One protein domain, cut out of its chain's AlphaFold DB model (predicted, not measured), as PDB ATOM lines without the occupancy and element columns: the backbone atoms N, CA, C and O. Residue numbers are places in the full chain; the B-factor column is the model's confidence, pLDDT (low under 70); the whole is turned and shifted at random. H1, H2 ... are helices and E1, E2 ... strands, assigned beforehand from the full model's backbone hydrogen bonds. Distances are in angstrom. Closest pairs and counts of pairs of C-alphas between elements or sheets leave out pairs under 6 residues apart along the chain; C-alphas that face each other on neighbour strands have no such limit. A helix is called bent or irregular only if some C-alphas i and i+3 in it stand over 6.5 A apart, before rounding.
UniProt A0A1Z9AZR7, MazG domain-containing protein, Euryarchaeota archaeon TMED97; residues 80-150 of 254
ATOM      1  N   VAL A  80      30.004 -19.361  13.751       83.00
ATOM      2  CA  VAL A  80      30.981 -19.966  12.850       83.00
ATOM      3  C   VAL A  80      32.350 -19.906  13.514       83.00
ATOM      4  O   VAL A  80      32.785 -18.847  13.959       83.00
ATOM      5  N   THR A  81      33.028 -21.044  13.560       84.19
ATOM      6  CA  THR A  81      34.447 -21.165  13.908       84.19
ATOM      7  C   THR A  81      35.168 -21.841  12.747       84.19
ATOM      8  O   THR A  81      34.520 -22.595  12.030       84.19
ATOM      9  N   THR A  82      36.492 -21.711  12.617       75.38
ATOM     10  CA  THR A  82      37.370 -22.893  12.590       75.38
ATOM     11  C   THR A  82      36.791 -24.157  11.950       75.38
ATOM     12  O   THR A  82      36.635 -24.368  10.746       75.38
ATOM     13  N   GLN A  83      36.430 -25.034  12.874       79.25
ATOM     14  CA  GLN A  83      36.055 -26.402  12.618       79.25
ATOM     15  C   GLN A  83      34.564 -26.565  12.305       79.25
ATOM     16  O   GLN A  83      34.196 -27.532  11.632       79.25
ATOM     17  N   THR A  84      33.695 -25.673  12.793       91.12
ATOM     18  CA  THR A  84      32.249 -25.927  12.820       91.12
ATOM     19  C   THR A  84      31.390 -24.700  12.553       91.12
ATOM     20  O   THR A  84      31.710 -23.593  12.977       91.12
ATOM     21  N   THR A  85      30.220 -24.938  11.964       92.81
ATOM     22  CA  THR A  85      29.111 -23.982  11.915       92.81
ATOM     23  C   THR A  85      28.006 -24.493  12.829       92.81
ATOM     24  O   THR A  85      27.519 -25.609  12.648       92.81
ATOM     25  N   THR A  86      27.619 -23.685  13.813       92.56
ATOM     26  CA  THR A  86      26.601 -23.997  14.821       92.56
ATOM     27  C   THR A  86      25.324 -23.207  14.558       92.56
ATOM     28  O   THR A  86      25.341 -21.979  14.455       92.56
ATOM     29  N   PHE A  87      24.205 -23.920  14.529       92.25
ATOM     30  CA  PHE A  87      22.862 -23.398  14.342       92.25
ATOM     31  C   PHE A  87      22.138 -23.311  15.699       92.25
ATOM     32  O   PHE A  87      22.195 -24.262  16.488       92.25
ATOM     33  N   PRO A  88      21.453 -22.193  16.003       89.25
ATOM     34  CA  PRO A  88      20.728 -21.982  17.256       89.25
ATOM     35  C   PRO A  88      19.348 -22.666  17.237       89.25
ATOM     36  O   PRO A  88      18.324 -22.016  17.432       89.25
ATOM     37  N   CYS A  89      19.313 -23.956  16.919       86.12
ATOM     38  CA  CYS A  89      18.109 -24.775  16.975       86.12
ATOM     39  C   CYS A  89      18.452 -26.249  17.197       86.12
ATOM     40  O   CYS A  89      19.559 -26.701  16.886       86.12
ATOM     41  N   GLU A  90      17.465 -27.010  17.658       88.31
ATOM     42  CA  GLU A  90      17.538 -28.466  17.736       88.31
ATOM     43  C   GLU A  90      17.636 -29.102  16.341       88.31
ATOM     44  O   GLU A  90      17.194 -28.541  15.333       88.31
ATOM     45  N   THR A  91      18.174 -30.322  16.273       87.19
ATOM     46  CA  THR A  91      18.263 -31.091  15.019       87.19
ATOM     47  C   THR A  91      16.890 -31.411  14.422       87.19
ATOM     48  O   THR A  91      16.759 -31.427  13.198       87.19
ATOM     49  N   ALA A  92      15.864 -31.604  15.259       87.44
ATOM     50  CA  ALA A  92      14.489 -31.864  14.827       87.44
ATOM     51  C   ALA A  92      13.888 -30.682  14.044       87.44
ATOM     52  O   ALA A  92      13.238 -30.875  13.015       87.44
ATOM     53  N   ASP A  93      14.168 -29.455  14.489       87.56
ATOM     54  CA  ASP A  93      13.664 -28.229  13.867       87.56
ATOM     55  C   ASP A  93      14.579 -27.677  12.770       87.56
ATOM     56  O   ASP A  93      14.153 -26.832  11.977       87.56
ATOM     57  N   LEU A  94      15.820 -28.165  12.677       90.31
ATOM     58  CA  LEU A  94      16.861 -27.629  11.800       90.31
ATOM     59  C   LEU A  94      16.379 -27.419  10.365       90.31
ATOM     60  O   LEU A  94      16.537 -26.331   9.817       90.31
ATOM     61  N   LYS A  95      15.718 -28.416   9.768       91.44
ATOM     62  CA  LYS A  95      15.206 -28.310   8.394       91.44
ATOM     63  C   LYS A  95      14.257 -27.121   8.225       91.44
ATOM     64  O   LYS A  95      14.425 -26.319   7.312       91.44
ATOM     65  N   LYS A  96      13.297 -26.975   9.141       88.62
ATOM     66  CA  LYS A  96      12.305 -25.892   9.129       88.62
ATOM     67  C   LYS A  96      12.969 -24.525   9.271       88.62
ATOM     68  O   LYS A  96      12.521 -23.571   8.637       88.62
ATOM     69  N   VAL A  97      14.008 -24.406  10.100       87.56
ATOM     70  CA  VAL A  97      14.711 -23.128  10.277       87.56
ATOM     71  C   VAL A  97      15.581 -22.802   9.062       87.56
ATOM     72  O   VAL A  97      15.564 -21.660   8.607       87.56
ATOM     73  N   LEU A  98      16.274 -23.783   8.481       91.00
ATOM     74  CA  LEU A  98      17.078 -23.580   7.272       91.00
ATOM     75  C   LEU A  98      16.213 -23.225   6.054       91.00
ATOM     76  O   LEU A  98      16.557 -22.302   5.322       91.00
ATOM     77  N   ASP A  99      15.065 -23.886   5.871       88.69
ATOM     78  CA  ASP A  99      14.130 -23.590   4.774       88.69
ATOM     79  C   ASP A  99      13.591 -22.147   4.849       88.69
ATOM     80  O   ASP A  99      13.405 -21.495   3.822       88.69
ATOM     81  N   LYS A 100      13.397 -21.606   6.062       86.50
ATOM     82  CA  LYS A 100      13.012 -20.196   6.279       86.50
ATOM     83  C   LYS A 100      14.129 -19.197   5.970       86.50
ATOM     84  O   LYS A 100      13.838 -18.029   5.739       86.50
ATOM     85  N   ASN A 101      15.380 -19.648   5.984       83.69
ATOM     86  CA  ASN A 101      16.571 -18.843   5.723       83.69
ATOM     87  C   ASN A 101      17.208 -19.232   4.377       83.69
ATOM     88  O   ASN A 101      18.420 -19.131   4.202       83.69
ATOM     89  N   LEU A 102      16.410 -19.707   3.415       82.88
ATOM     90  CA  LEU A 102      16.904 -20.075   2.090       82.88
ATOM     91  C   LEU A 102      17.686 -18.905   1.464       82.88
ATOM     92  O   LEU A 102      17.241 -17.761   1.536       82.88
ATOM     93  N   LYS A 103      18.820 -19.204   0.819       82.38
ATOM     94  CA  LYS A 103      19.803 -18.236   0.298       82.38
ATOM     95  C   LYS A 103      20.611 -17.476   1.355       82.38
ATOM     96  O   LYS A 103      21.333 -16.557   0.995       82.38
ATOM     97  N   MET A 104      20.523 -17.836   2.637       84.12
ATOM     98  CA  MET A 104      21.470 -17.331   3.632       84.12
ATOM     99  C   MET A 104      22.881 -17.802   3.287       84.12
ATOM    100  O   MET A 104      23.090 -18.978   2.985       84.12
ATOM    101  N   GLU A 105      23.837 -16.889   3.385       83.38
ATOM    102  CA  GLU A 105      25.253 -17.155   3.172       83.38
ATOM    103  C   GLU A 105      26.041 -16.825   4.433       83.38
ATOM    104  O   GLU A 105      25.644 -15.963   5.223       83.38
ATOM    105  N   TRP A 106      27.149 -17.527   4.636       84.38
ATOM    106  CA  TRP A 106      28.073 -17.225   5.716       84.38
ATOM    107  C   TRP A 106      29.509 -17.538   5.329       84.38
ATOM    108  O   TRP A 106      29.785 -18.450   4.550       84.38
ATOM    109  N   VAL A 107      30.423 -16.747   5.881       72.19
ATOM    110  CA  VAL A 107      31.855 -16.837   5.603       72.19
ATOM    111  C   VAL A 107      32.495 -17.845   6.547       72.19
ATOM    112  O   VAL A 107      32.193 -17.860   7.741       72.19
ATOM    113  N   THR A 108      33.385 -18.667   6.003       77.56
ATOM    114  CA  THR A 108      34.273 -19.571   6.740       77.56
ATOM    115  C   THR A 108      35.698 -19.424   6.205       77.56
ATOM    116  O   THR A 108      35.892 -18.888   5.115       77.56
ATOM    117  N   ASP A 109      36.678 -19.994   6.906       71.62
ATOM    118  CA  ASP A 109      38.073 -20.060   6.437       71.62
ATOM    119  C   ASP A 109      38.236 -20.905   5.152       71.62
ATOM    120  O   ASP A 109      39.276 -20.877   4.508       71.62
ATOM    121  N   LEU A 110      37.203 -21.667   4.765       69.56
ATOM    122  CA  LEU A 110      37.150 -22.483   3.545       69.56
ATOM    123  C   LEU A 110      36.327 -21.816   2.427       69.56
ATOM    124  O   LEU A 110      35.948 -22.470   1.458       69.56
ATOM    125  N   GLY A 111      35.996 -20.533   2.585       68.31
ATOM    126  CA  GLY A 111      35.179 -19.767   1.650       68.31
ATOM    127  C   GLY A 111      33.727 -19.584   2.100       68.31
ATOM    128  O   GLY A 111      33.361 -19.817   3.258       68.31
ATOM    129  N   ILE A 112      32.896 -19.111   1.168       73.44
ATOM    130  CA  ILE A 112      31.498 -18.743   1.420       73.44
ATOM    131  C   ILE A 112      30.606 -19.977   1.294       73.44
ATOM    132  O   ILE A 112      30.546 -20.628   0.251       73.44
ATOM    133  N   PHE A 113      29.873 -20.284   2.358       87.50
ATOM    134  CA  PHE A 113      28.853 -21.324   2.357       87.50
ATOM    135  C   PHE A 113      27.486 -20.690   2.107       87.50
ATOM    136  O   PHE A 113      27.210 -19.595   2.590       87.50
ATOM    137  N   SER A 114      26.608 -21.389   1.384       85.94
ATOM    138  CA  SER A 114      25.269 -20.892   1.050       85.94
ATOM    139  C   SER A 114      24.177 -21.936   1.282       85.94
ATOM    140  O   SER A 114      24.348 -23.138   1.036       85.94
ATOM    141  N   LEU A 115      23.010 -21.484   1.751       90.81
ATOM    142  CA  LEU A 115      21.808 -22.304   1.878       90.81
ATOM    143  C   LEU A 115      21.067 -22.393   0.545       90.81
ATOM    144  O   LEU A 115      20.494 -21.433   0.036       90.81
ATOM    145  N   ASN A 116      21.000 -23.607   0.025       90.75
ATOM    146  CA  ASN A 116      20.211 -24.013  -1.121       90.75
ATOM    147  C   ASN A 116      19.653 -25.422  -0.858       90.75
ATOM    148  O   ASN A 116      19.979 -26.068   0.138       90.75
ATOM    149  N   LYS A 117      18.813 -25.942  -1.756       92.06
ATOM    150  CA  LYS A 117      18.171 -27.255  -1.556       92.06
ATOM    151  C   LYS A 117      19.178 -28.399  -1.337       92.06
ATOM    152  O   LYS A 117      18.899 -29.312  -0.561       92.06
ATOM    153  N   LYS A 118      20.338 -28.357  -2.006       91.50
ATOM    154  CA  LYS A 118      21.399 -29.373  -1.891       91.50
ATOM    155  C   LYS A 118      22.107 -29.255  -0.541       91.50
ATOM    156  O   LYS A 118      22.229 -30.260   0.160       91.50
ATOM    157  N   SER A 119      22.519 -28.047  -0.159       92.38
ATOM    158  CA  SER A 119      23.225 -27.823   1.102       92.38
ATOM    159  C   SER A 119      22.339 -28.067   2.319       92.38
ATOM    160  O   SER A 119      22.780 -28.748   3.235       92.38
ATOM    161  N   ILE A 120      21.064 -27.663   2.300       94.56
ATOM    162  CA  ILE A 120      20.107 -27.963   3.381       94.56
ATOM    163  C   ILE A 120      19.960 -29.475   3.574       94.56
ATOM    164  O   ILE A 120      20.065 -29.973   4.695       94.56
ATOM    165  N   LYS A 121      19.780 -30.231   2.482       94.69
ATOM    166  CA  LYS A 121      19.679 -31.697   2.543       94.69
ATOM    167  C   LYS A 121      20.922 -32.319   3.181       94.69
ATOM    168  O   LYS A 121      20.797 -33.242   3.987       94.69
ATOM    169  N   TRP A 122      22.107 -31.832   2.820       95.25
ATOM    170  CA  TRP A 122      23.358 -32.314   3.394       95.25
ATOM    171  C   TRP A 122      23.490 -31.934   4.873       95.25
ATOM    172  O   TRP A 122      23.815 -32.797   5.685       95.25
ATOM    173  N   ILE A 123      23.175 -30.687   5.242       95.12
ATOM    174  CA  ILE A 123      23.238 -30.194   6.624       95.12
ATOM    175  C   ILE A 123      22.327 -31.029   7.520       95.12
ATOM    176  O   ILE A 123      22.795 -31.561   8.518       95.12
ATOM    177  N   CYS A 124      21.065 -31.239   7.142       93.62
ATOM    178  CA  CYS A 124      20.136 -32.032   7.949       93.62
ATOM    179  C   CYS A 124      20.585 -33.488   8.139       93.62
ATOM    180  O   CYS A 124      20.274 -34.088   9.161       93.62
ATOM    181  N   LYS A 125      21.311 -34.064   7.172       93.94
ATOM    182  CA  LYS A 125      21.834 -35.433   7.273       93.94
ATOM    183  C   LYS A 125      23.066 -35.530   8.181       93.94
ATOM    184  O   LYS A 125      23.279 -36.573   8.787       93.94
ATOM    185  N   ASN A 126      23.888 -34.482   8.229       94.12
ATOM    186  CA  ASN A 126      25.213 -34.521   8.857       94.12
ATOM    187  C   ASN A 126      25.325 -33.669  10.132       94.12
ATOM    188  O   ASN A 126      26.360 -33.713  10.800       94.12
ATOM    189  N   ALA A 127      24.295 -32.892  10.474       93.94
ATOM    190  CA  ALA A 127      24.269 -32.089  11.686       93.94
ATOM    191  C   ALA A 127      24.242 -32.972  12.937       93.94
ATOM    192  O   ALA A 127      23.519 -33.966  13.010       93.94
ATOM    193  N   LYS A 128      25.020 -32.573  13.942       91.88
ATOM    194  CA  LYS A 128      25.090 -33.223  15.249       91.88
ATOM    195  C   LYS A 128      24.501 -32.309  16.314       91.88
ATOM    196  O   LYS A 128      24.725 -31.101  16.278       91.88
ATOM    197  N   THR A 129      23.773 -32.878  17.268       91.38
ATOM    198  CA  THR A 129      23.330 -32.148  18.463       91.38
ATOM    199  C   THR A 129      24.548 -31.762  19.305       91.38
ATOM    200  O   THR A 129      25.483 -32.552  19.452       91.38
ATOM    201  N   SER A 130      24.562 -30.544  19.840       82.50
ATOM    202  CA  SER A 130      25.629 -30.091  20.732       82.50
ATOM    203  C   SER A 130      25.581 -30.850  22.058       82.50
ATOM    204  O   SER A 130      24.528 -30.995  22.671       82.50
ATOM    205  N   MET A 131      26.748 -31.289  22.532       76.38
ATOM    206  CA  MET A 131      26.882 -31.989  23.816       76.38
ATOM    207  C   MET A 131      26.605 -31.084  25.027       76.38
ATOM    208  O   MET A 131      26.300 -31.583  26.103       76.38
ATOM    209  N   TYR A 132      26.704 -29.761  24.860       72.19
ATOM    210  CA  TYR A 132      26.556 -28.782  25.944       72.19
ATOM    211  C   TYR A 132      25.177 -28.115  25.985       72.19
ATOM    212  O   TYR A 132      24.828 -27.488  26.981       72.19
ATOM    213  N   ASN A 133      24.419 -28.179  24.887       77.25
ATOM    214  CA  ASN A 133      23.106 -27.553  24.774       77.25
ATOM    215  C   ASN A 133      22.281 -28.285  23.707       77.25
ATOM    216  O   ASN A 133      22.619 -28.208  22.526       77.25
ATOM    217  N   SER A 134      21.207 -28.961  24.117       79.62
ATOM    218  CA  SER A 134      20.290 -29.679  23.221       79.62
ATOM    219  C   SER A 134      19.657 -28.777  22.165       79.62
ATOM    220  O   SER A 134      19.424 -29.226  21.045       79.62
ATOM    221  N   ASP A 135      19.496 -27.492  22.478       82.94
ATOM    222  CA  ASP A 135      18.828 -26.486  21.647       82.94
ATOM    223  C   ASP A 135      19.741 -25.964  20.527       82.94
ATOM    224  O   ASP A 135      19.462 -24.948  19.881       82.94
ATOM    225  N   ARG A 136      20.888 -26.617  20.318       86.19
ATOM    226  CA  ARG A 136      21.873 -26.273  19.297       86.19
ATOM    227  C   ARG A 136      22.355 -27.515  18.580       86.19
ATOM    228  O   ARG A 136      22.613 -28.560  19.178       86.19
ATOM    229  N   CYS A 137      22.610 -27.353  17.295       91.50
ATOM    230  CA  CYS A 137      23.264 -28.361  16.483       91.50
ATOM    231  C   CYS A 137      24.347 -27.731  15.617       91.50
ATOM    232  O   CYS A 137      24.382 -26.518  15.430       91.50
ATOM    233  N   TYR A 138      25.263 -28.546  15.113       93.44
ATOM    234  CA  TYR A 138      26.396 -28.061  14.342       93.44
ATOM    235  C   TYR A 138      26.777 -29.024  13.221       93.44
ATOM    236  O   TYR A 138      26.479 -30.217  13.273       93.44
ATOM    237  N   ILE A 139      27.467 -28.495  12.214       96.12
ATOM    238  CA  ILE A 139      28.158 -29.260  11.172       96.12
ATOM    239  C   ILE A 139      29.661 -29.008  11.255       96.12
ATOM    240  O   ILE A 139      30.091 -27.967  11.752       96.12
ATOM    241  N   TYR A 140      30.454 -29.928  10.714       93.06
ATOM    242  CA  TYR A 140      31.878 -29.698  10.472       93.06
ATOM    243  C   TYR A 140      32.079 -28.972   9.141       93.06
ATOM    244  O   TYR A 140      31.631 -29.460   8.101       93.06
ATOM    245  N   ASN A 141      32.783 -27.839   9.163       88.25
ATOM    246  CA  ASN A 141      32.962 -26.984   7.986       88.25
ATOM    247  C   ASN A 141      33.730 -27.695   6.874       88.25
ATOM    248  O   ASN A 141      33.299 -27.669   5.727       88.25
ATOM    249  N   LYS A 142      34.814 -28.405   7.215       81.94
ATOM    250  CA  LYS A 142      35.604 -29.155   6.228       81.94
ATOM    251  C   LYS A 142      34.772 -30.223   5.519       81.94
ATOM    252  O   LYS A 142      34.818 -30.319   4.304       81.94
ATOM    253  N   ALA A 143      33.947 -30.967   6.256       87.38
ATOM    254  CA  ALA A 143      33.071 -31.976   5.662       87.38
ATOM    255  C   ALA A 143      32.012 -31.357   4.733       87.38
ATOM    256  O   ALA A 143      31.691 -31.940   3.700       87.38
ATOM    257  N   PHE A 144      31.482 -30.181   5.086       91.31
ATOM    258  CA  PHE A 144      30.545 -29.449   4.234       91.31
ATOM    259  C   PHE A 144      31.218 -28.973   2.943       91.31
ATOM    260  O   PHE A 144      30.676 -29.191   1.860       91.31
ATOM    261  N   TYR A 145      32.406 -28.372   3.063       85.38
ATOM    262  CA  TYR A 145      33.208 -27.900   1.937       85.38
ATOM    263  C   TYR A 145      33.509 -29.035   0.954       85.38
ATOM    264  O   TYR A 145      33.105 -28.956  -0.201       85.38
ATOM    265  N   GLU A 146      34.099 -30.135   1.427       83.44
ATOM    266  CA  GLU A 146      34.466 -31.284   0.582       83.44
ATOM    267  C   GLU A 146      33.261 -31.898  -0.145       83.44
ATOM    268  O   GLU A 146      33.354 -32.329  -1.288       83.44
ATOM    269  N   ALA A 147      32.095 -31.935   0.501       84.81
ATOM    270  CA  ALA A 147      30.925 -32.579  -0.081       84.81
ATOM    271  C   ALA A 147      30.174 -31.718  -1.110       84.81
ATOM    272  O   ALA A 147      29.384 -32.253  -1.897       84.81
ATOM    273  N   LEU A 148      30.313 -30.390  -1.050       85.19
ATOM    274  CA  LEU A 148      29.423 -29.475  -1.768       85.19
ATOM    275  C   LEU A 148      30.124 -28.401  -2.590       85.19
ATOM    276  O   LEU A 148      29.505 -27.942  -3.550       85.19
ATOM    277  N   LEU A 149      31.328 -27.994  -2.192       79.44
ATOM    278  CA  LEU A 149      32.033 -26.826  -2.720       79.44
ATOM    279  C   LEU A 149      33.409 -27.162  -3.287       79.44
ATOM    280  O   LEU A 149      33.847 -26.466  -4.191       79.44
ATOM    281  N   ALA A 150      34.076 -28.200  -2.775       74.69
ATOM    282  CA  ALA A 150      35.335 -28.652  -3.338       74.69
ATOM    283  C   ALA A 150      35.101 -29.080  -4.790       74.69
ATOM    284  O   ALA A 150      34.352 -30.021  -5.074       74.69
TER     285      ALA A 150
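AT A GLANCE: This is residues 80 to 150 of the 254 residues of the protein "MazG domain-containing protein" of Euryarchaeota archaeon TMED97 (UniProt A0A1Z9AZR7). Two small two-stranded ribbons and three helices make one compact body: H1 and H2 lie side by side, running opposite ways, near the ribbon E1 and E4, while the hairpin E2 and E3 lies apart from that ribbon, with H3 near it. H3 follows E4 directly. The printed part has 71 residues with three named helices and four named strands, in the order E1 H1 E2 E3 H2 E4 H3; its two sheets, E1 - E4 and E2 - E3, are antiparallel, and its class is mixed, helices and strands. It is compact and rounded, with a radius of gyration of the C-alphas of 11.1 A and spans of 30 by 24 by 17 A.

IN THESE COORDINATES: Find C-alpha 84 at (32.249, -25.927, 12.820), where strand E1, residues 84 to 87, begins. Its neighbour E4 is residues 137 to 140, 10.6 A long. H3, residues 141 to 148, comes straight after and ends with C-alpha 148 at (29.423, -29.475, -1.768), 10.7 A from its first C-alpha. Look for H1 at residues 91 to 100, from C-alpha 91 at (18.263, -31.091, 15.019), 14.9 A long; it is irregular, with C-alphas 92 and 95 7.4 A apart. H2 is residues 117 to 126, 14.5 A long. E2, residues 105 to 108, and E3, residues 111 to 114, are each 10.0 A long.

HOW THE PARTS SIT: Start at E1 and E4, antiparallel at 156 degrees, where N 87 and O 137 are 2.8 A apart, within hydrogen-bond range. Residues 128 to 129, a stretch too short to be a named strand, pair antiparallel with residues 137 to 138 of E4. The closest C-alphas of H2 and E4 are those of Asn 126 and Ile 139, 6.5 A apart. H1 and H2 touch, closest at the C-alphas of Lys 95 and Cys 124, 6.2 A apart, at a shallow tilt of 14 degrees, opposite ways. H2 and H3 only just touch, with 3 pairs of C-alphas within 8 A, the closest those of Ser 119 and Leu 148, 7.0 A apart; the tilt is steep, 47 degrees, opposite ways. The hairpin E2 and E3 is antiparallel at 152 degrees, with N 106 and O 113 2.9 A apart, within hydrogen-bond range. H1 and H3 are apart. In H2 and H3 every O i to N i+4 pair is within hydrogen-bond range; in H1, 4 of 6 are.

THE WHOLE: Look to Asn 133 and Ala 150 for the two C-alphas farthest apart, 30.7 A. The printed part has no cut. No link is long; the link from H2 to E4, 10 residues, is short, and the others are tight. The mean pLDDT of the printed part is 86.1, and residues 110 to 111 are under 70.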